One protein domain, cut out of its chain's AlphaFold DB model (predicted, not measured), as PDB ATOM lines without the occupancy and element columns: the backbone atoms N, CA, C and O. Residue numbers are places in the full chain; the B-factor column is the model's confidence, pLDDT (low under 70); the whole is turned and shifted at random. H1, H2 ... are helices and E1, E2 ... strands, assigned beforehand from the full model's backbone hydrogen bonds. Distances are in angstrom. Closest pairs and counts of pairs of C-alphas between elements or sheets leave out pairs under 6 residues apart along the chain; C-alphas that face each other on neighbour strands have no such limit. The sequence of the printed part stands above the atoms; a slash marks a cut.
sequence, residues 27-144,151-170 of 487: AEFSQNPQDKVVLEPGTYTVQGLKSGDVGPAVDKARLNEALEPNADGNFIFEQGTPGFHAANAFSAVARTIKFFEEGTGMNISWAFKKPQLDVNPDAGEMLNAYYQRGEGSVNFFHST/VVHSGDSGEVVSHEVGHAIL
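What this domain is: This is residues 27 to 144 and 151 to 170 of the 487 residues of an uncharacterized protein of bacterium SCN 62-11 (UniProt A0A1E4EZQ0). A five-stranded sheet is covered on one face by two helices, H1 and H2, which run along its strands, while the hairpin E1 and E2 packs on H1, on a side turned away from the sheet. The small strand pair E8 and E9 lies past one end of the sheet, where E7 runs on into E8. The printed part has 138 residues, with two named helices and nine named strands in the order E1 E2 E3 E4 H1 E5 E6 E7 E8 E9 H2; its class is mixed, helices and strands. The large sheet, order E3 E4 E5 E7 E6, is mixed, and the two small ones are antiparallel. The whole is compact and rounded, with a radius of gyration of the C-alphas of 13.6 A and spans of 34 by 34 by 28 A.

How they stand to each other: Begin at the sheet's edge with the hairpin of E3, residues 56 to 58, and E4, residues 61 to 63, where N 58 and O 61 are 2.8 A apart. E5, residues 117 to 120, is parallel to E4, with N 119 and O 62 at 2.9 A. E7, residues 137 to 140, is parallel to E5, with N 138 and O 118 at 2.9 A. E6, residues 129 to 132, is the other edge strand and forms a hairpin with E7, with N 139 and O 130 at 2.8 A. H1, residues 82 to 104, lies over E4 and E5 at a height over the sheet of 8.8 A; E4, H1 and E5 form a strand-helix-strand unit, two parallel neighbour strands with a helix between them along the chain, and its crossover is left-handed. H2, residues 158 to 170, lies over E7 and E6 on the same face, giving two layers, helices on one face of a sheet. With its residues 88 to 97 alone H1 touches H2, closest at the C-alphas of Ala 92 and Gly 158, 5.7 A, at a steep tilt of 49 degrees, the same way. In both helices every O i to N i+4 pair is within hydrogen-bond range. Look next at the hairpin of E1, residues 27 to 31, and E2, residues 42 to 47: N 29 and O 44 are 2.9 A apart, and the closest C-alphas of E1 and H1, Gln 31 and Asn 88, are 4.5 A apart. E8, residues 142 to 144, and E9, residues 151 to 153, are antiparallel, with N 152 and O 143 at 2.8 A.

Where its parts are: Find C-alpha 27 at (186.368, 107.663, 251.519), where E1 begins; E2 is 16.5 A long. H1 runs 33.2 A from C-alpha 82 at (189.453, 98.356, 236.173), and H2 runs 18.1 A to C-alpha 170 at (203.217, 124.011, 236.330).

The domain as a whole: The C-alphas farthest apart, Gly 105 and Thr 144, are 40.6 A apart. Residues 145 to 150 are not printed, and C-alphas 144 and 151 stand 4.4 A apart across the cut. The links E4 to H1 and H1 to E5 are long. No printed residue is under 70 in pLDDT.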
ATOM      1  N   ALA A  27     186.364 109.121 251.653       97.06
ATOM      2  CA  ALA A  27     186.368 107.663 251.519       97.06
ATOM      3  C   ALA A  27     187.804 107.150 251.346       97.06
ATOM      4  O   ALA A  27     188.686 107.908 250.932       97.06
ATOM      5  N   GLU A  28     188.045 105.878 251.658       97.88
ATOM      6  CA  GLU A  28     189.309 105.221 251.320       97.88
ATOM      7  C   GLU A  28     189.307 104.746 249.868       97.88
ATOM      8  O   GLU A  28     188.310 104.214 249.385       97.88
ATOM      9  N   PHE A  29     190.435 104.919 249.190       98.31
ATOM     10  CA  PHE A  29     190.676 104.475 247.821       98.31
ATOM     11  C   PHE A  29     191.877 103.534 247.792       98.31
ATOM     12  O   PHE A  29     192.835 103.767 248.533       98.31
ATOM     13  N   SER A  30     191.852 102.514 246.927       97.50
ATOM     14  CA  SER A  30     193.075 101.795 246.553       97.50
ATOM     15  C   SER A  30     194.098 102.793 246.015       97.50
ATOM     16  O   SER A  30     193.760 103.623 245.174       97.50
ATOM     17  N   GLN A  31     195.331 102.722 246.509       95.00
ATOM     18  CA  GLN A  31     196.413 103.576 246.040       95.00
ATOM     19  C   GLN A  31     197.767 102.879 246.136       95.00
ATOM     20  O   GLN A  31     198.164 102.389 247.197       95.00
ATOM     21  N   ASN A  32     198.524 102.941 245.053       93.94
ATOM     22  CA  ASN A  32     199.929 102.623 245.014       93.94
ATOM     23  C   ASN A  32     200.758 103.923 245.017       93.94
ATOM     24  O   ASN A  32     200.604 104.740 244.110       93.94
ATOM     25  N   PRO A  33     201.597 104.179 246.041       91.69
ATOM     26  CA  PRO A  33     202.486 105.345 246.055       91.69
ATOM     27  C   PRO A  33     203.649 105.199 245.064       91.69
ATOM     28  O   PRO A  33     204.303 106.186 244.746       91.69
ATOM     29  N   GLN A  34     203.900 103.964 244.634       92.31
ATOM     30  CA  GLN A  34     204.896 103.531 243.664       92.31
ATOM     31  C   GLN A  34     204.199 102.627 242.635       92.31
ATOM     32  O   GLN A  34     202.971 102.639 242.585       92.31
ATOM     33  N   ASP A  35     204.913 101.871 241.805       91.12
ATOM     34  CA  ASP A  35     204.302 100.810 240.991       91.12
ATOM     35  C   ASP A  35     204.400  99.421 241.649       91.12
ATOM     36  O   ASP A  35     204.958  99.243 242.738       91.12
ATOM     37  N   LYS A  36     203.799  98.414 241.004       90.25
ATOM     38  CA  LYS A  36     203.655  97.068 241.573       90.25
ATOM     39  C   LYS A  36     204.956  96.268 241.642       90.25
ATOM     40  O   LYS A  36     205.003  95.276 242.366       90.25
ATOM     41  N   VAL A  37     205.993  96.639 240.885       91.62
ATOM     42  CA  VAL A  37     207.299  95.961 240.960       91.62
ATOM     43  C   VAL A  37     208.155  96.507 242.105       91.62
ATOM     44  O   VAL A  37     209.162  95.903 242.478       91.62
ATOM     45  N   VAL A  38     207.723  97.624 242.693       91.94
ATOM     46  CA  VAL A  38     208.430  98.378 243.727       91.94
ATOM     47  C   VAL A  38     207.809  98.148 245.107       91.94
ATOM     48  O   VAL A  38     208.526  97.807 246.056       91.94
ATOM     49  N   LEU A  39     206.488  98.326 245.232       91.25
ATOM     50  CA  LEU A  39     205.736  98.178 246.482       91.25
ATOM     51  C   LEU A  39     204.330  97.612 246.239       91.25
ATOM     52  O   LEU A  39     203.682  97.884 245.232       91.25
ATOM     53  N   GLU A  40     203.832  96.871 247.229       90.94
ATOM     54  CA  GLU A  40     202.430  96.451 247.268       90.94
ATOM     55  C   GLU A  40     201.500  97.666 247.437       90.94
ATOM     56  O   GLU A  40     201.800  98.573 248.235       90.94
ATOM     57  N   PRO A  41     200.338  97.685 246.757       90.88
ATOM     58  CA  PRO A  41     199.388  98.774 246.888       90.88
ATOM     59  C   PRO A  41     198.827  98.854 248.312       90.88
ATOM     60  O   PRO A  41     198.715  97.871 249.041       90.88
ATOM     61  N   GLY A  42     198.484 100.070 248.727       92.94
ATOM     62  CA  GLY A  42     197.817 100.348 249.997       92.94
ATOM     63  C   GLY A  42     196.515 101.097 249.768       92.94
ATOM     64  O   GLY A  42     195.869 100.954 248.729       92.94
ATOM     65  N   THR A  43     196.140 101.920 250.742       96.19
ATOM     66  CA  THR A  43     194.980 102.803 250.638       96.19
ATOM     67  C   THR A  43     195.351 104.244 250.953       96.19
ATOM     68  O   THR A  43     196.342 104.529 251.628       96.19
ATOM     69  N   TYR A  44     194.531 105.169 250.464       96.62
ATOM     70  CA  TYR A  44     194.591 106.576 250.826       96.62
ATOM     71  C   TYR A  44     193.184 107.123 251.056       96.62
ATOM     72  O   TYR A  44     192.269 106.881 250.267       96.62
ATOM     73  N   THR A  45     192.995 107.881 252.136       97.62
ATOM     74  CA  THR A  45     191.725 108.562 252.401       97.62
ATOM     75  C   THR A  45     191.651 109.867 251.617       97.62
ATOM     76  O   THR A  45     192.317 110.847 251.954       97.62
ATOM     77  N   VAL A  46     190.783 109.911 250.609       97.69
ATOM     78  CA  VAL A  46     190.473 111.147 249.882       97.69
ATOM     79  C   VAL A  46     189.456 111.947 250.688       97.69
ATOM     80  O   VAL A  46     188.382 111.446 251.015       97.69
ATOM     81  N   GLN A  47     189.789 113.199 251.004       95.38
ATOM     82  CA  GLN A  47     188.909 114.151 251.691       95.38
ATOM     83  C   GLN A  47     188.233 115.101 250.696       95.38
ATOM     84  O   GLN A  47     188.745 115.332 249.603       95.38
ATOM     85  N   GLY A  48     187.111 115.705 251.094       94.69
ATOM     86  CA  GLY A  48     186.376 116.654 250.251       94.69
ATOM     87  C   GLY A  48     185.671 115.982 249.072       94.69
ATOM     88  O   GLY A  48     185.461 116.619 248.040       94.69
ATOM     89  N   LEU A  49     185.335 114.699 249.220       95.38
ATOM     90  CA  LEU A  49     184.733 113.897 248.170       95.38
ATOM     91  C   LEU A  49     183.326 114.403 247.834       95.38
ATOM     92  O   LEU A  49     182.508 114.693 248.711       95.38
ATOM     93  N   LYS A  50     183.049 114.489 246.538       92.75
ATOM     94  CA  LYS A  50     181.786 114.928 245.950       92.75
ATOM     95  C   LYS A  50     181.330 113.918 244.904       92.75
ATOM     96  O   LYS A  50     182.132 113.184 244.328       92.75
ATOM     97  N   SER A  51     180.030 113.925 244.613       82.56
ATOM     98  CA  SER A  51     179.550 113.392 243.336       82.56
ATOM     99  C   SER A  51     180.072 114.282 242.215       82.56
ATOM    100  O   SER A  51     179.710 115.458 242.186       82.56
ATOM    101  N   GLY A  52     180.891 113.744 241.318       77.62
ATOM    102  CA  GLY A  52     181.098 114.351 240.008       77.62
ATOM    103  C   GLY A  52     179.938 114.036 239.063       77.62
ATOM    104  O   GLY A  52     179.007 113.307 239.420       77.62
ATOM    105  N   ASP A  53     180.018 114.583 237.850       81.06
ATOM    106  CA  ASP A  53     179.042 114.335 236.780       81.06
ATOM    107  C   ASP A  53     179.082 112.879 236.283       81.06
ATOM    108  O   ASP A  53     178.062 112.349 235.844       81.06
ATOM    109  N   VAL A  54     180.254 112.236 236.374       88.56
ATOM    110  CA  VAL A  54     180.492 110.852 235.935       88.56
ATOM    111  C   VAL A  54     180.983 109.994 237.104       88.56
ATOM    112  O   VAL A  54     180.270 109.094 237.544       88.56
ATOM    113  N   GLY A  55     182.168 110.293 237.642       93.25
ATOM    114  CA  GLY A  55     182.774 109.562 238.754       93.25
ATOM    115  C   GLY A  55     182.899 110.368 240.051       93.25
ATOM    116  O   GLY A  55     182.341 111.464 240.190       93.25
ATOM    117  N   PRO A  56     183.643 109.836 241.036       96.38
ATOM    118  CA  PRO A  56     184.105 110.581 242.200       96.38
ATOM    119  C   PRO A  56     184.834 111.876 241.818       96.38
ATOM    120  O   PRO A  56     185.534 111.950 240.808       96.38
ATOM    121  N   ALA A  57     184.678 112.910 242.642       97.50
ATOM    122  CA  ALA A  57     185.304 114.204 242.404       97.50
ATOM    123  C   ALA A  57     185.744 114.894 243.698       97.50
ATOM    124  O   ALA A  57     185.189 114.655 244.768       97.50
ATOM    125  N   VAL A  58     186.714 115.795 243.571       96.94
ATOM    126  CA  VAL A  58     187.135 116.787 244.574       96.94
ATOM    127  C   VAL A  58     187.122 118.178 243.933       96.94
ATOM    128  O   VAL A  58     186.841 118.317 242.745       96.94
ATOM    129  N   ASP A  59     187.425 119.236 244.684       95.81
ATOM    130  CA  ASP A  59     187.326 120.623 244.192       95.81
ATOM    131  C   ASP A  59     188.100 120.895 242.897       95.81
ATOM    132  O   ASP A  59     187.650 121.687 242.070       95.81
ATOM    133  N   LYS A  60     189.247 120.232 242.721       97.38
ATOM    134  CA  LYS A  60     190.204 120.504 241.642       97.38
ATOM    135  C   LYS A  60     190.382 119.360 240.649       97.38
ATOM    136  O   LYS A  60     191.084 119.553 239.662       97.38
ATOM    137  N   ALA A  61     189.753 118.208 240.866       97.94
ATOM    138  CA  ALA A  61     189.865 117.051 239.982       97.94
ATOM    139  C   ALA A  61     188.593 116.202 239.997       97.94
ATOM    140  O   ALA A  61     187.863 116.179 240.992       97.94
ATOM    141  N   ARG A  62     188.334 115.487 238.904       97.75
ATOM    142  CA  ARG A  62     187.243 114.513 238.808       97.75
ATOM    143  C   ARG A  62     187.685 113.286 238.026       97.75
ATOM    144  O   ARG A  62     188.401 113.410 237.037       97.75
ATOM    145  N   LEU A  63     187.224 112.117 238.454       98.12
ATOM    146  CA  LEU A  63     187.332 110.908 237.651       98.12
ATOM    147  C   LEU A  63     186.357 111.013 236.476       98.12
ATOM    148  O   LEU A  63     185.158 111.237 236.675       98.12
ATOM    149  N   ASN A  64     186.873 110.863 235.259       96.12
ATOM    150  CA  ASN A  64     186.096 110.966 234.026       96.12
ATOM    151  C   ASN A  64     185.566 109.597 233.557       96.12
ATOM    152  O   ASN A  64     185.424 109.317 232.371       96.12
ATOM    153  N   GLU A  65     185.241 108.735 234.515       95.00
ATOM    154  CA  GLU A  65     184.554 107.469 234.303       95.00
ATOM    155  C   GLU A  65     183.724 107.104 235.537       95.00
ATOM    156  O   GLU A  65     183.917 107.649 236.627       95.00
ATOM    157  N   ALA A  66     182.751 106.212 235.358       95.44
ATOM    158  CA  ALA A  66     181.894 105.779 236.448       95.44
ATOM    159  C   ALA A  66     182.660 104.826 237.370       95.44
ATOM    160  O   ALA A  66     183.188 103.810 236.926       95.44
ATOM    161  N   LEU A  67     182.647 105.120 238.668       96.12
ATOM    162  CA  LEU A  67     183.204 104.251 239.693       96.12
ATOM    163  C   LEU A  67     182.259 104.248 240.892       96.12
ATOM    164  O   LEU A  67     182.005 105.293 241.494       96.12
ATOM    165  N   GLU A  68     181.732 103.075 241.221       93.75
ATOM    166  CA  GLU A  68     180.828 102.886 242.354       93.75
ATOM    167  C   GLU A  68     181.606 102.383 243.575       93.75
ATOM    168  O   GLU A  68     182.483 101.528 243.422       93.75
ATOM    169  N   PRO A  69     181.304 102.870 244.790       94.88
ATOM    170  CA  PRO A  69     181.948 102.364 245.989       94.88
ATOM    171  C   PRO A  69     181.520 100.918 246.281       94.88
ATOM    172  O   PRO A  69     180.440 100.462 245.899       94.88
ATOM    173  N   ASN A  70     182.356 100.208 247.028       93.81
ATOM    174  CA  ASN A  70     182.041  98.907 247.596       93.81
ATOM    175  C   ASN A  70     180.966  99.011 248.704       93.81
ATOM    176  O   ASN A  70     180.466 100.090 249.030       93.81
ATOM    177  N   ALA A  71     180.598  97.871 249.300       92.31
ATOM    178  CA  ALA A  71     179.534  97.793 250.306       92.31
ATOM    179  C   ALA A  71     179.777  98.664 251.558       92.31
ATOM    180  O   ALA A  71     178.809  99.063 252.208       92.31
ATOM    181  N   ASP A  72     181.038  98.987 251.858       92.19
ATOM    182  CA  ASP A  72     181.444  99.817 252.996       92.19
ATOM    183  C   ASP A  72     181.506 101.314 252.646       92.19
ATOM    184  O   ASP A  72     181.823 102.145 253.497       92.19
ATOM    185  N   GLY A  73     181.186 101.684 251.402       93.25
ATOM    186  CA  GLY A  73     181.264 103.063 250.920       93.25
ATOM    187  C   GLY A  73     182.671 103.497 250.494       93.25
ATOM    188  O   GLY A  73     182.878 104.685 250.250       93.25
ATOM    189  N   ASN A  74     183.614 102.557 250.387       96.75
ATOM    190  CA  ASN A  74     185.003 102.798 249.998       96.75
ATOM    191  C   ASN A  74     185.271 102.381 248.546       96.75
ATOM    192  O   ASN A  74     184.565 101.560 247.971       96.75
ATOM    193  N   PHE A  75     186.338 102.902 247.959       97.62
ATOM    194  CA  PHE A  75     186.789 102.625 246.595       97.62
ATOM    195  C   PHE A  75     188.036 101.737 246.622       97.62
ATOM    196  O   PHE A  75     189.074 102.060 246.046       97.62
ATOM    197  N   ILE A  76     187.942 100.635 247.366       97.75
ATOM    198  CA  ILE A  76     189.020  99.658 247.517       97.75
ATOM    199  C   ILE A  76     188.690  98.453 246.642       97.75
ATOM    200  O   ILE A  76     187.673  97.786 246.854       97.75
ATOM    201  N   PHE A  77     189.565  98.192 245.678       96.62
ATOM    202  CA  PHE A  77     189.440  97.146 244.669       96.62
ATOM    203  C   PHE A  77     190.709  96.295 244.603       96.62
ATOM    204  O   PHE A  77     191.792  96.740 244.990       96.62
ATOM    205  N   GLU A  78     190.558  95.074 244.094       95.19
ATOM    206  CA  GLU A  78     191.663  94.151 243.839       95.19
ATOM    207  C   GLU A  78     192.588  94.698 242.742       95.19
ATOM    208  O   GLU A  78     192.116  95.213 241.724       95.19
ATOM    209  N   GLN A  79     193.901  94.589 242.952       93.31
ATOM    210  CA  GLN A  79     194.913  95.061 242.010       93.31
ATOM    211  C   GLN A  79     194.755  94.408 240.629       93.31
ATOM    212  O   GLN A  79     194.482  93.215 240.525       93.31
ATOM    213  N   GLY A  80     194.934  95.194 239.564       91.56
ATOM    214  CA  GLY A  80     194.768  94.726 238.183       91.56
ATOM    215  C   GLY A  80     193.314  94.673 237.697       91.56
ATOM    216  O   GLY A  80     193.055  94.190 236.598       91.56
ATOM    217  N   THR A  81     192.353  95.138 238.501       95.88
ATOM    218  CA  THR A  81     190.970  95.332 238.048       95.88
ATOM    219  C   THR A  81     190.755  96.764 237.541       95.88
ATOM    220  O   THR A  81     191.366  97.688 238.077       95.88
ATOM    221  N   PRO A  82     189.812  97.001 236.605       96.81
ATOM    222  CA  PRO A  82     189.453  98.356 236.173       96.81
ATOM    223  C   PRO A  82     189.138  99.310 237.331       96.81
ATOM    224  O   PRO A  82     189.592 100.448 237.339       96.81
ATOM    225  N   GLY A  83     188.436  98.824 238.363       97.62
ATOM    226  CA  GLY A  83     188.138  99.620 239.554       97.62
ATOM    227  C   GLY A  83     189.385 100.028 240.346       97.62
ATOM    228  O   GLY A  83     189.411 101.114 240.922       97.62
ATOM    229  N   PHE A  84     190.433  99.199 240.356       97.25
ATOM    230  CA  PHE A  84     191.709  99.553 240.975       97.25
ATOM    231  C   PHE A  84     192.424 100.656 240.197       97.25
ATOM    232  O   PHE A  84     192.803 101.644 240.819       97.25
ATOM    233  N   HIS A  85     192.546 100.532 238.871       97.44
ATOM    234  CA  HIS A  85     193.179 101.550 238.016       97.44
ATOM    235  C   HIS A  85     192.503 102.917 238.207       97.44
ATOM    236  O   HIS A  85     193.154 103.931 238.466       97.44
ATOM    237  N   ALA A  86     191.167 102.909 238.202       98.19
ATOM    238  CA  ALA A  86     190.307 104.056 238.464       98.19
ATOM    239  C   ALA A  86     190.563 104.713 239.828       98.19
ATOM    240  O   ALA A  86     190.800 105.921 239.931       98.19
ATOM    241  N   ALA A  87     190.504 103.907 240.894       98.12
ATOM    242  CA  ALA A  87     190.667 104.373 242.263       98.12
ATOM    243  C   ALA A  87     192.091 104.876 242.531       98.12
ATOM    244  O   ALA A  87     192.262 105.908 243.189       98.12
ATOM    245  N   ASN A  88     193.095 104.182 241.990       97.94
ATOM    246  CA  ASN A  88     194.494 104.550 242.118       97.94
ATOM    247  C   ASN A  88     194.769 105.901 241.461       97.94
ATOM    248  O   ASN A  88     195.171 106.836 242.155       97.94
ATOM    249  N   ALA A  89     194.476 106.028 240.163       98.31
ATOM    250  CA  ALA A  89     194.737 107.249 239.413       98.31
ATOM    251  C   ALA A  89     194.008 108.448 240.036       98.31
ATOM    252  O   ALA A  89     194.626 109.473 240.325       98.31
ATOM    253  N   PHE A  90     192.709 108.318 240.336       98.50
ATOM    254  CA  PHE A  90     191.949 109.409 240.950       98.50
ATOM    255  C   PHE A  90     192.496 109.810 242.325       98.50
ATOM    256  O   PHE A  90     192.662 111.002 242.605       98.50
ATOM    257  N   SER A  91     192.777 108.836 243.196       98.12
ATOM    258  CA  SER A  91     193.244 109.134 244.551       98.12
ATOM    259  C   SER A  91     194.654 109.718 244.564       98.12
ATOM    260  O   SER A  91     194.913 110.623 245.359       98.12
ATOM    261  N   ALA A  92     195.544 109.264 243.676       98.31
ATOM    262  CA  ALA A  92     196.877 109.823 243.501       98.31
ATOM    263  C   ALA A  92     196.807 111.264 242.969       98.31
ATOM    264  O   ALA A  92     197.409 112.150 243.574       98.31
ATOM    265  N   VAL A  93     195.975 111.551 241.955       98.75
ATOM    266  CA  VAL A  93     195.745 112.929 241.478       98.75
ATOM    267  C   VAL A  93     195.250 113.838 242.605       98.75
ATOM    268  O   VAL A  93     195.806 114.915 242.837       98.75
ATOM    269  N   ALA A  94     194.222 113.406 243.343       98.44
ATOM    270  CA  ALA A  94     193.667 114.181 244.448       98.44
ATOM    271  C   ALA A  94     194.698 114.420 245.566       98.44
ATOM    272  O   ALA A  94     194.783 115.529 246.103       98.44
ATOM    273  N   ARG A  95     195.502 113.399 245.897       98.25
ATOM    274  CA  ARG A  95     196.573 113.474 246.898       98.25
ATOM    275  C   ARG A  95     197.656 114.470 246.483       98.25
ATOM    276  O   ARG A  95     198.024 115.309 247.302       98.25
ATOM    277  N   THR A  96     198.119 114.422 245.235       98.69
ATOM    278  CA  THR A  96     199.190 115.290 244.721       98.69
ATOM    279  C   THR A  96     198.762 116.754 244.667       98.69
ATOM    280  O   THR A  96     199.502 117.626 245.124       98.69
ATOM    281  N   ILE A  97     197.536 117.036 244.210       98.69
ATOM    282  CA  ILE A  97     196.976 118.397 244.220       98.69
ATOM    283  C   ILE A  97     196.900 118.942 245.652       98.69
ATOM    284  O   ILE A  97     197.392 120.037 245.920       98.69
ATOM    285  N   LYS A  98     196.322 118.167 246.582       98.12
ATOM    286  CA  LYS A  98     196.192 118.567 247.991       98.12
ATOM    287  C   LYS A  98     197.559 118.816 248.626       98.12
ATOM    288  O   LYS A  98     197.743 119.843 249.273       98.12
ATOM    289  N   PHE A  99     198.515 117.909 248.413       98.25
ATOM    290  CA  PHE A  99     199.879 118.045 248.920       98.25
ATOM    291  C   PHE A  99     200.533 119.338 248.427       98.25
ATOM    292  O   PHE A  99     201.085 120.088 249.233       98.25
ATOM    293  N   PHE A 100     200.407 119.647 247.133       98.56
ATOM    294  CA  PHE A 100     200.945 120.879 246.567       98.56
ATOM    295  C   PHE A 100     200.284 122.134 247.156       98.56
ATOM    296  O   PHE A 100     200.997 123.036 247.605       98.56
ATOM    297  N   GLU A 101     198.948 122.219 247.175       97.81
ATOM    298  CA  GLU A 101     198.243 123.411 247.676       97.81
ATOM    299  C   GLU A 101     198.514 123.645 249.170       97.81
ATOM    300  O   GLU A 101     198.841 124.763 249.569       97.81
ATOM    301  N   GLU A 102     198.448 122.595 249.997       97.56
ATOM    302  CA  GLU A 102     198.694 122.696 251.442       97.56
ATOM    303  C   GLU A 102     200.164 123.001 251.749       97.56
ATOM    304  O   GLU A 102     200.461 123.840 252.602       97.56
ATOM    305  N   GLY A 103     201.099 122.360 251.041       97.56
ATOM    306  CA  GLY A 103     202.529 122.527 251.287       97.56
ATOM    307  C   GLY A 103     203.087 123.867 250.809       97.56
ATOM    308  O   GLY A 103     203.967 124.430 251.462       97.56
ATOM    309  N   THR A 104     202.568 124.412 249.704       97.00
ATOM    310  CA  THR A 104     203.028 125.694 249.133       97.00
ATOM    311  C   THR A 104     202.170 126.896 249.541       97.00
ATOM    312  O   THR A 104     202.597 128.045 249.376       97.00
ATOM    313  N   GLY A 105     200.949 126.654 250.029       96.00
ATOM    314  CA  GLY A 105     199.930 127.678 250.264       96.00
ATOM    315  C   GLY A 105     199.398 128.333 248.982       96.00
ATOM    316  O   GLY A 105     198.791 129.402 249.046       96.00
ATOM    317  N   MET A 106     199.675 127.759 247.806       94.00
ATOM    318  CA  MET A 106     199.217 128.270 246.512       94.00
ATOM    319  C   MET A 106     197.869 127.645 246.147       94.00
ATOM    320  O   MET A 106     197.684 126.450 246.318       94.00
ATOM    321  N   ASN A 107     196.944 128.446 245.611       94.06
ATOM    322  CA  ASN A 107     195.665 127.952 245.093       94.06
ATOM    323  C   ASN A 107     195.773 127.750 243.580       94.06
ATOM    324  O   ASN A 107     196.087 128.693 242.847       94.06
ATOM    325  N   ILE A 108     195.507 126.534 243.121       95.00
ATOM    326  CA  ILE A 108     195.607 126.164 241.715       95.00
ATOM    327  C   ILE A 108     194.398 126.700 240.950       95.00
ATOM    328  O   ILE A 108     193.247 126.368 241.232       95.00
ATOM    329  N   SER A 109     194.659 127.505 239.926       93.69
ATOM    330  CA  SER A 109     193.661 127.909 238.935       93.69
ATOM    331  C   SER A 109     194.093 127.396 237.573       93.69
ATOM    332  O   SER A 109     195.019 127.935 236.976       93.69
ATOM    333  N   TRP A 110     193.438 126.341 237.094       95.50
ATOM    334  CA  TRP A 110     193.870 125.624 235.900       95.50
ATOM    335  C   TRP A 110     193.953 126.508 234.646       95.50
ATOM    336  O   TRP A 110     193.056 127.311 234.358       95.50
ATOM    337  N   ALA A 111     195.005 126.306 233.847       91.81
ATOM    338  CA  ALA A 111     195.236 127.043 232.604       91.81
ATOM    339  C   ALA A 111     194.118 126.834 231.568       91.81
ATOM    340  O   ALA A 111     193.757 127.768 230.850       91.81
ATOM    341  N   PHE A 112     193.502 125.647 231.563       92.00
ATOM    342  CA  PHE A 112     192.385 125.257 230.693       92.00
ATOM    343  C   PHE A 112     191.014 125.821 231.108       92.00
ATOM    344  O   PHE A 112     189.996 125.483 230.508       92.00
ATOM    345  N   LYS A 113     190.965 126.697 232.124       88.88
ATOM    346  CA  LYS A 113     189.780 127.486 232.526       88.88
ATOM    347  C   LYS A 113     188.533 126.665 232.898       88.88
ATOM    348  O   LYS A 113     187.426 127.201 232.905       88.88
ATOM    349  N   LYS A 114     188.707 125.394 233.269       92.75
ATOM    350  CA  LYS A 114     187.687 124.561 233.929       92.75
ATOM    351  C   LYS A 114     188.037 124.419 235.418       92.75
ATOM    352  O   LYS A 114     189.209 124.540 235.768       92.75
ATOM    353  N   PRO A 115     187.060 124.162 236.307       93.38
ATOM    354  CA  PRO A 115     187.332 124.051 237.743       93.38
ATOM    355  C   PRO A 115     188.122 122.791 238.121       93.38
ATOM    356  O   PRO A 115     188.826 122.801 239.127       93.38
ATOM    357  N   GLN A 116     188.020 121.722 237.328       97.06
ATOM    358  CA  GLN A 116     188.572 120.410 237.657       97.06
ATOM    359  C   GLN A 116     189.398 119.844 236.505       97.06
ATOM    360  O   GLN A 116     188.982 119.958 235.352       97.06
ATOM    361  N   LEU A 117     190.519 119.220 236.861       98.38
ATOM    362  CA  LEU A 117     191.313 118.337 236.015       98.38
ATOM    363  C   LEU A 117     190.576 117.003 235.837       98.38
ATOM    364  O   LEU A 117     190.185 116.374 236.825       98.38
ATOM    365  N   ASP A 118     190.369 116.594 234.591       98.19
ATOM    366  CA  ASP A 118     189.823 115.284 234.245       98.19
ATOM    367  C   ASP A 118     190.883 114.196 234.434       98.19
ATOM    368  O   ASP A 118     192.030 114.355 234.022       98.19
ATOM    369  N   VAL A 119     190.499 113.083 235.057       98.56
ATOM    370  CA  VAL A 119     191.362 111.911 235.236       98.56
ATOM    371  C   VAL A 119     190.829 110.779 234.370       98.56
ATOM    372  O   VAL A 119     189.725 110.290 234.623       98.56
ATOM    373  N   ASN A 120     191.612 110.376 233.369       98.25
ATOM    374  CA  ASN A 120     191.334 109.237 232.500       98.25
ATOM    375  C   ASN A 120     192.296 108.091 232.878       98.25
ATOM    376  O   ASN A 120     193.464 108.146 232.490       98.25
ATOM    377  N   PRO A 121     191.855 107.093 233.668       97.50
ATOM    378  CA  PRO A 121     192.736 106.057 234.223       97.50
ATOM    379  C   PRO A 121     193.206 105.032 233.187       97.50
ATOM    380  O   PRO A 121     194.223 104.377 233.399       97.50
ATOM    381  N   ASP A 122     192.472 104.902 232.083       96.88
ATOM    382  CA  ASP A 122     192.854 104.100 230.928       96.88
ATOM    383  C   ASP A 122     192.244 104.690 229.643       96.88
ATOM    384  O   ASP A 122     191.044 104.591 229.385       96.88
ATOM    385  N   ALA A 123     193.079 105.350 228.845       95.38
ATOM    386  CA  ALA A 123     192.740 106.006 227.589       95.38
ATOM    387  C   ALA A 123     193.058 105.132 226.358       95.38
ATOM    388  O   ALA A 123     192.895 105.583 225.220       95.38
ATOM    389  N   GLY A 124     193.465 103.874 226.566       94.69
ATOM    390  CA  GLY A 124     193.703 102.890 225.513       94.69
ATOM    391  C   GLY A 124     195.120 102.317 225.500       94.69
ATOM    392  O   GLY A 124     195.887 102.444 226.453       94.69
ATOM    393  N   GLU A 125     195.459 101.662 224.389       93.94
ATOM    394  CA  GLU A 125     196.713 100.922 224.254       93.94
ATOM    395  C   GLU A 125     197.864 101.836 223.793       93.94
ATOM    396  O   GLU A 125     197.960 102.212 222.622       93.94
ATOM    397  N   MET A 126     198.738 102.196 224.732       91.62
ATOM    398  CA  MET A 126     199.988 102.928 224.529       91.62
ATOM    399  C   MET A 126     200.889 102.718 225.754       91.62
ATOM    400  O   MET A 126     200.416 102.686 226.886       91.62
ATOM    401  N   LEU A 127     202.203 102.616 225.561       91.25
ATOM    402  CA  LEU A 127     203.151 102.613 226.679       91.25
ATOM    403  C   LEU A 127     203.518 104.057 227.053       91.25
ATOM    404  O   LEU A 127     204.645 104.482 226.813       91.25
ATOM    405  N   ASN A 128     202.543 104.829 227.544       92.81
ATOM    406  CA  ASN A 128     202.754 106.224 227.932       92.81
ATOM    407  C   ASN A 128     201.732 106.730 228.972       92.81
ATOM    408  O   ASN A 128     200.774 106.026 229.288       92.81
ATOM    409  N   ALA A 129     201.930 107.951 229.464       95.81
ATOM    410  CA  ALA A 129     200.952 108.807 230.130       95.81
ATOM    411  C   ALA A 129     201.143 110.249 229.624       95.81
ATOM    412  O   ALA A 129     202.187 110.545 229.056       95.81
ATOM    413  N   TYR A 130     200.129 111.113 229.724       95.88
ATOM    414  CA  TYR A 130     200.306 112.530 229.390       95.88
ATOM    415  C   TYR A 130     199.261 113.464 230.006       95.88
ATOM    416  O   TYR A 130     198.075 113.135 230.148       95.88
ATOM    417  N   TYR A 131     199.674 114.705 230.236       97.69
ATOM    418  CA  TYR A 131     198.814 115.862 230.440       97.69
ATOM    419  C   TYR A 131     198.412 116.509 229.104       97.69
ATOM    420  O   TYR A 131     199.241 116.783 228.236       97.69
ATOM    421  N   GLN A 132     197.127 116.840 228.949       95.06
ATOM    422  CA  GLN A 132     196.602 117.527 227.768       95.06
ATOM    423  C   GLN A 132     195.813 118.782 228.159       95.06
ATOM    424  O   GLN A 132     194.661 118.715 228.602       95.06
ATOM    425  N   ARG A 133     196.389 119.971 227.913       93.88
ATOM    426  CA  ARG A 133     195.735 121.256 228.240       93.88
ATOM    427  C   ARG A 133     194.414 121.444 227.493       93.88
ATOM    428  O   ARG A 133     193.470 121.981 228.062       93.88
ATOM    429  N   GLY A 134     194.344 121.041 226.222       91.56
ATOM    430  CA  GLY A 134     193.156 121.253 225.381       91.56
ATOM    431  C   GLY A 134     191.886 120.617 225.956       91.56
ATOM    432  O   GLY A 134     190.808 121.209 225.902       91.56
ATOM    433  N   GLU A 135     192.030 119.447 226.572       93.31
ATOM    434  CA  GLU A 135     190.944 118.752 227.261       93.31
ATOM    435  C   GLU A 135     190.858 119.133 228.740       93.31
ATOM    436  O   GLU A 135     189.764 119.156 229.307       93.31
ATOM    437  N   GLY A 136     191.985 119.517 229.341       96.62
ATOM    438  CA  GLY A 136     192.108 119.689 230.781       96.62
ATOM    439  C   GLY A 136     192.125 118.339 231.487       96.62
ATOM    440  O   GLY A 136     191.420 118.180 232.481       96.62
ATOM    441  N   SER A 137     192.888 117.384 230.947       98.00
ATOM    442  CA  SER A 137     192.932 115.989 231.388       98.00
ATOM    443  C   SER A 137     194.360 115.507 231.654       98.00
ATOM    444  O   SER A 137     195.317 115.988 231.041       98.00
ATOM    445  N   VAL A 138     194.492 114.547 232.569       98.62
ATOM    446  CA  VAL A 138     195.621 113.608 232.623       98.62
ATOM    447  C   VAL A 138     195.143 112.252 232.120       98.62
ATOM    448  O   VAL A 138     194.042 111.806 232.459       98.62
ATOM    449  N   ASN A 139     195.955 111.631 231.273       98.12
ATOM    450  CA  ASN A 139     195.590 110.466 230.483       98.12
ATOM    451  C   ASN A 139     196.618 109.372 230.711       98.12
ATOM    452  O   ASN A 139     197.796 109.554 230.416       98.12
ATOM    453  N   PHE A 140     196.156 108.245 231.225       98.12
ATOM    454  CA  PHE A 140     196.978 107.072 231.468       98.12
ATOM    455  C   PHE A 140     196.603 105.979 230.481       98.12
ATOM    456  O   PHE A 140     195.453 105.877 230.072       98.12
ATOM    457  N   PHE A 141     197.574 105.173 230.087       97.19
ATOM    458  CA  PHE A 141     197.417 104.123 229.086       97.19
ATOM    459  C   PHE A 141     197.947 102.791 229.595       97.19
ATOM    460  O   PHE A 141     198.626 102.725 230.632       97.19
ATOM    461  N   HIS A 142     197.668 101.741 228.831       97.12
ATOM    462  CA  HIS A 142     198.198 100.412 229.076       97.12
ATOM    463  C   HIS A 142     198.966  99.847 227.884       97.12
ATOM    464  O   HIS A 142     198.730 100.189 226.727       97.12
ATOM    465  N   SER A 143     199.872  98.915 228.158       95.94
ATOM    466  CA  SER A 143     200.528  98.115 227.126       95.94
ATOM    467  C   SER A 143     200.839  96.714 227.639       95.94
ATOM    468  O   SER A 143     200.904  96.482 228.843       95.94
ATOM    469  N   THR A 144     201.025  95.761 226.728       96.56
ATOM    470  CA  THR A 144     201.422  94.397 227.093       96.56
ATOM    471  C   THR A 144     202.938  94.287 227.089       96.56
ATOM    472  O   THR A 144     203.572  94.492 226.053       96.56
ATOM    473  N   VAL A 151     199.753  92.879 231.318       96.00
ATOM    474  CA  VAL A 151     199.361  94.250 231.009       96.00
ATOM    475  C   VAL A 151     199.945  95.170 232.080       96.00
ATOM    476  O   VAL A 151     199.836  94.899 233.280       96.00
ATOM    477  N   VAL A 152     200.595  96.231 231.623       95.94
ATOM    478  CA  VAL A 152     201.188  97.297 232.426       95.94
ATOM    479  C   VAL A 152     200.348  98.546 232.228       95.94
ATOM    480  O   VAL A 152     200.130  98.950 231.087       95.94
ATOM    481  N   HIS A 153     199.890  99.148 233.324       97.31
ATOM    482  CA  HIS A 153     199.099 100.375 233.324       97.31
ATOM    483  C   HIS A 153     199.951 101.515 233.881       97.31
ATOM    484  O   HIS A 153     200.357 101.485 235.037       97.31
ATOM    485  N   SER A 154     200.203 102.548 233.081       97.06
ATOM    486  CA  SER A 154     200.959 103.733 233.532       97.06
ATOM    487  C   SER A 154     200.296 104.430 234.728       97.06
ATOM    488  O   SER A 154     200.980 104.884 235.643       97.06
ATOM    489  N   GLY A 155     198.959 104.438 234.763       97.00
ATOM    490  CA  GLY A 155     198.152 105.007 235.842       97.00
ATOM    491  C   GLY A 155     198.166 104.209 237.145       97.00
ATOM    492  O   GLY A 155     197.613 104.691 238.130       97.00
ATOM    493  N   ASP A 156     198.797 103.028 237.181       96.50
ATOM    494  CA  ASP A 156     198.987 102.236 238.406       96.50
ATOM    495  C   ASP A 156     200.225 102.655 239.210       96.50
ATOM    496  O   ASP A 156     200.368 102.247 240.363       96.50
ATOM    497  N   SER A 157     201.089 103.499 238.637       96.62
ATOM    498  CA  SER A 157     202.233 104.090 239.329       96.62
ATOM    499  C   SER A 157     201.866 105.455 239.910       96.62
ATOM    500  O   SER A 157     201.625 106.417 239.177       96.62
ATOM    501  N   GLY A 158     201.836 105.574 241.242       95.75
ATOM    502  CA  GLY A 158     201.475 106.833 241.910       95.75
ATOM    503  C   GLY A 158     202.415 108.003 241.600       95.75
ATOM    504  O   GLY A 158     201.995 109.164 241.599       95.75
ATOM    505  N   GLU A 159     203.680 107.715 241.311       95.25
ATOM    506  CA  GLU A 159     204.673 108.719 240.936       95.25
ATOM    507  C   GLU A 159     204.576 109.141 239.466       95.25
ATOM    508  O   GLU A 159     204.692 110.334 239.203       95.25
ATOM    509  N   VAL A 160     204.238 108.236 238.537       98.12
ATOM    510  CA  VAL A 160     203.877 108.614 237.155       98.12
ATOM    511  C   VAL A 160     202.625 109.489 237.174       98.12
ATOM    512  O   VAL A 160     202.602 110.557 236.572       98.12
ATOM    513  N   VAL A 161     201.609 109.124 237.965       98.62
ATOM    514  CA  VAL A 161     200.423 109.976 238.149       98.62
ATOM    515  C   VAL A 161     200.803 111.353 238.705       98.62
ATOM    516  O   VAL A 161     200.288 112.376 238.252       98.62
ATOM    517  N   SER A 162     201.718 111.406 239.673       98.44
ATOM    518  CA  SER A 162     202.184 112.671 240.252       98.44
ATOM    519  C   SER A 162     203.003 113.512 239.272       98.44
ATOM    520  O   SER A 162     202.906 114.739 239.323       98.44
ATOM    521  N   HIS A 163     203.758 112.874 238.374       98.69
ATOM    522  CA  HIS A 163     204.486 113.522 237.287       98.69
ATOM    523  C   HIS A 163     203.520 114.257 236.345       98.69
ATOM    524  O   HIS A 163     203.644 115.473 236.174       98.69
ATOM    525  N   GLU A 164     202.477 113.576 235.857       98.69
ATOM    526  CA  GLU A 164     201.468 114.179 234.968       98.69
ATOM    527  C   GLU A 164     200.704 115.332 235.627       98.69
ATOM    528  O   GLU A 164     200.412 116.370 235.025       98.69
ATOM    529  N   VAL A 165     200.393 115.188 236.916       98.75
ATOM    530  CA  VAL A 165     199.787 116.274 237.696       98.75
ATOM    531  C   VAL A 165     200.761 117.444 237.849       98.75
ATOM    532  O   VAL A 165     200.332 118.599 237.845       98.75
ATOM    533  N   GLY A 166     202.065 117.173 237.931       98.44
ATOM    534  CA  GLY A 166     203.122 118.179 237.915       98.44
ATOM    535  C   GLY A 166     203.074 119.054 236.667       98.44
ATOM    536  O   GLY A 166     203.123 120.279 236.795       98.44
ATOM    537  N   HIS A 167     202.872 118.468 235.485       98.25
ATOM    538  CA  HIS A 167     202.652 119.234 234.257       98.25
ATOM    539  C   HIS A 167     201.441 120.163 234.360       98.25
ATOM    540  O   HIS A 167     201.559 121.359 234.092       98.25
ATOM    541  N   ALA A 168     200.291 119.644 234.803       98.25
ATOM    542  CA  ALA A 168     199.075 120.442 234.949       98.25
ATOM    543  C   ALA A 168     199.247 121.592 235.960       98.25
ATOM    544  O   ALA A 168     198.725 122.693 235.761       98.25
ATOM    545  N   ILE A 169     199.971 121.347 237.059       98.00
ATOM    546  CA  ILE A 169     200.259 122.341 238.100       98.00
ATOM    547  C   ILE A 169     201.199 123.420 237.571       98.00
ATOM    548  O   ILE A 169     200.918 124.606 237.753       98.00
ATOM    549  N   LEU A 170     202.299 123.039 236.914       96.69
ATOM    550  CA  LEU A 170     203.217 124.011 236.330       96.69
ATOM    551  C   LEU A 170     202.493 124.865 235.293       96.69
ATOM    552  O   LEU A 170     202.606 126.088 235.334       96.69
TER     553      LEU A 170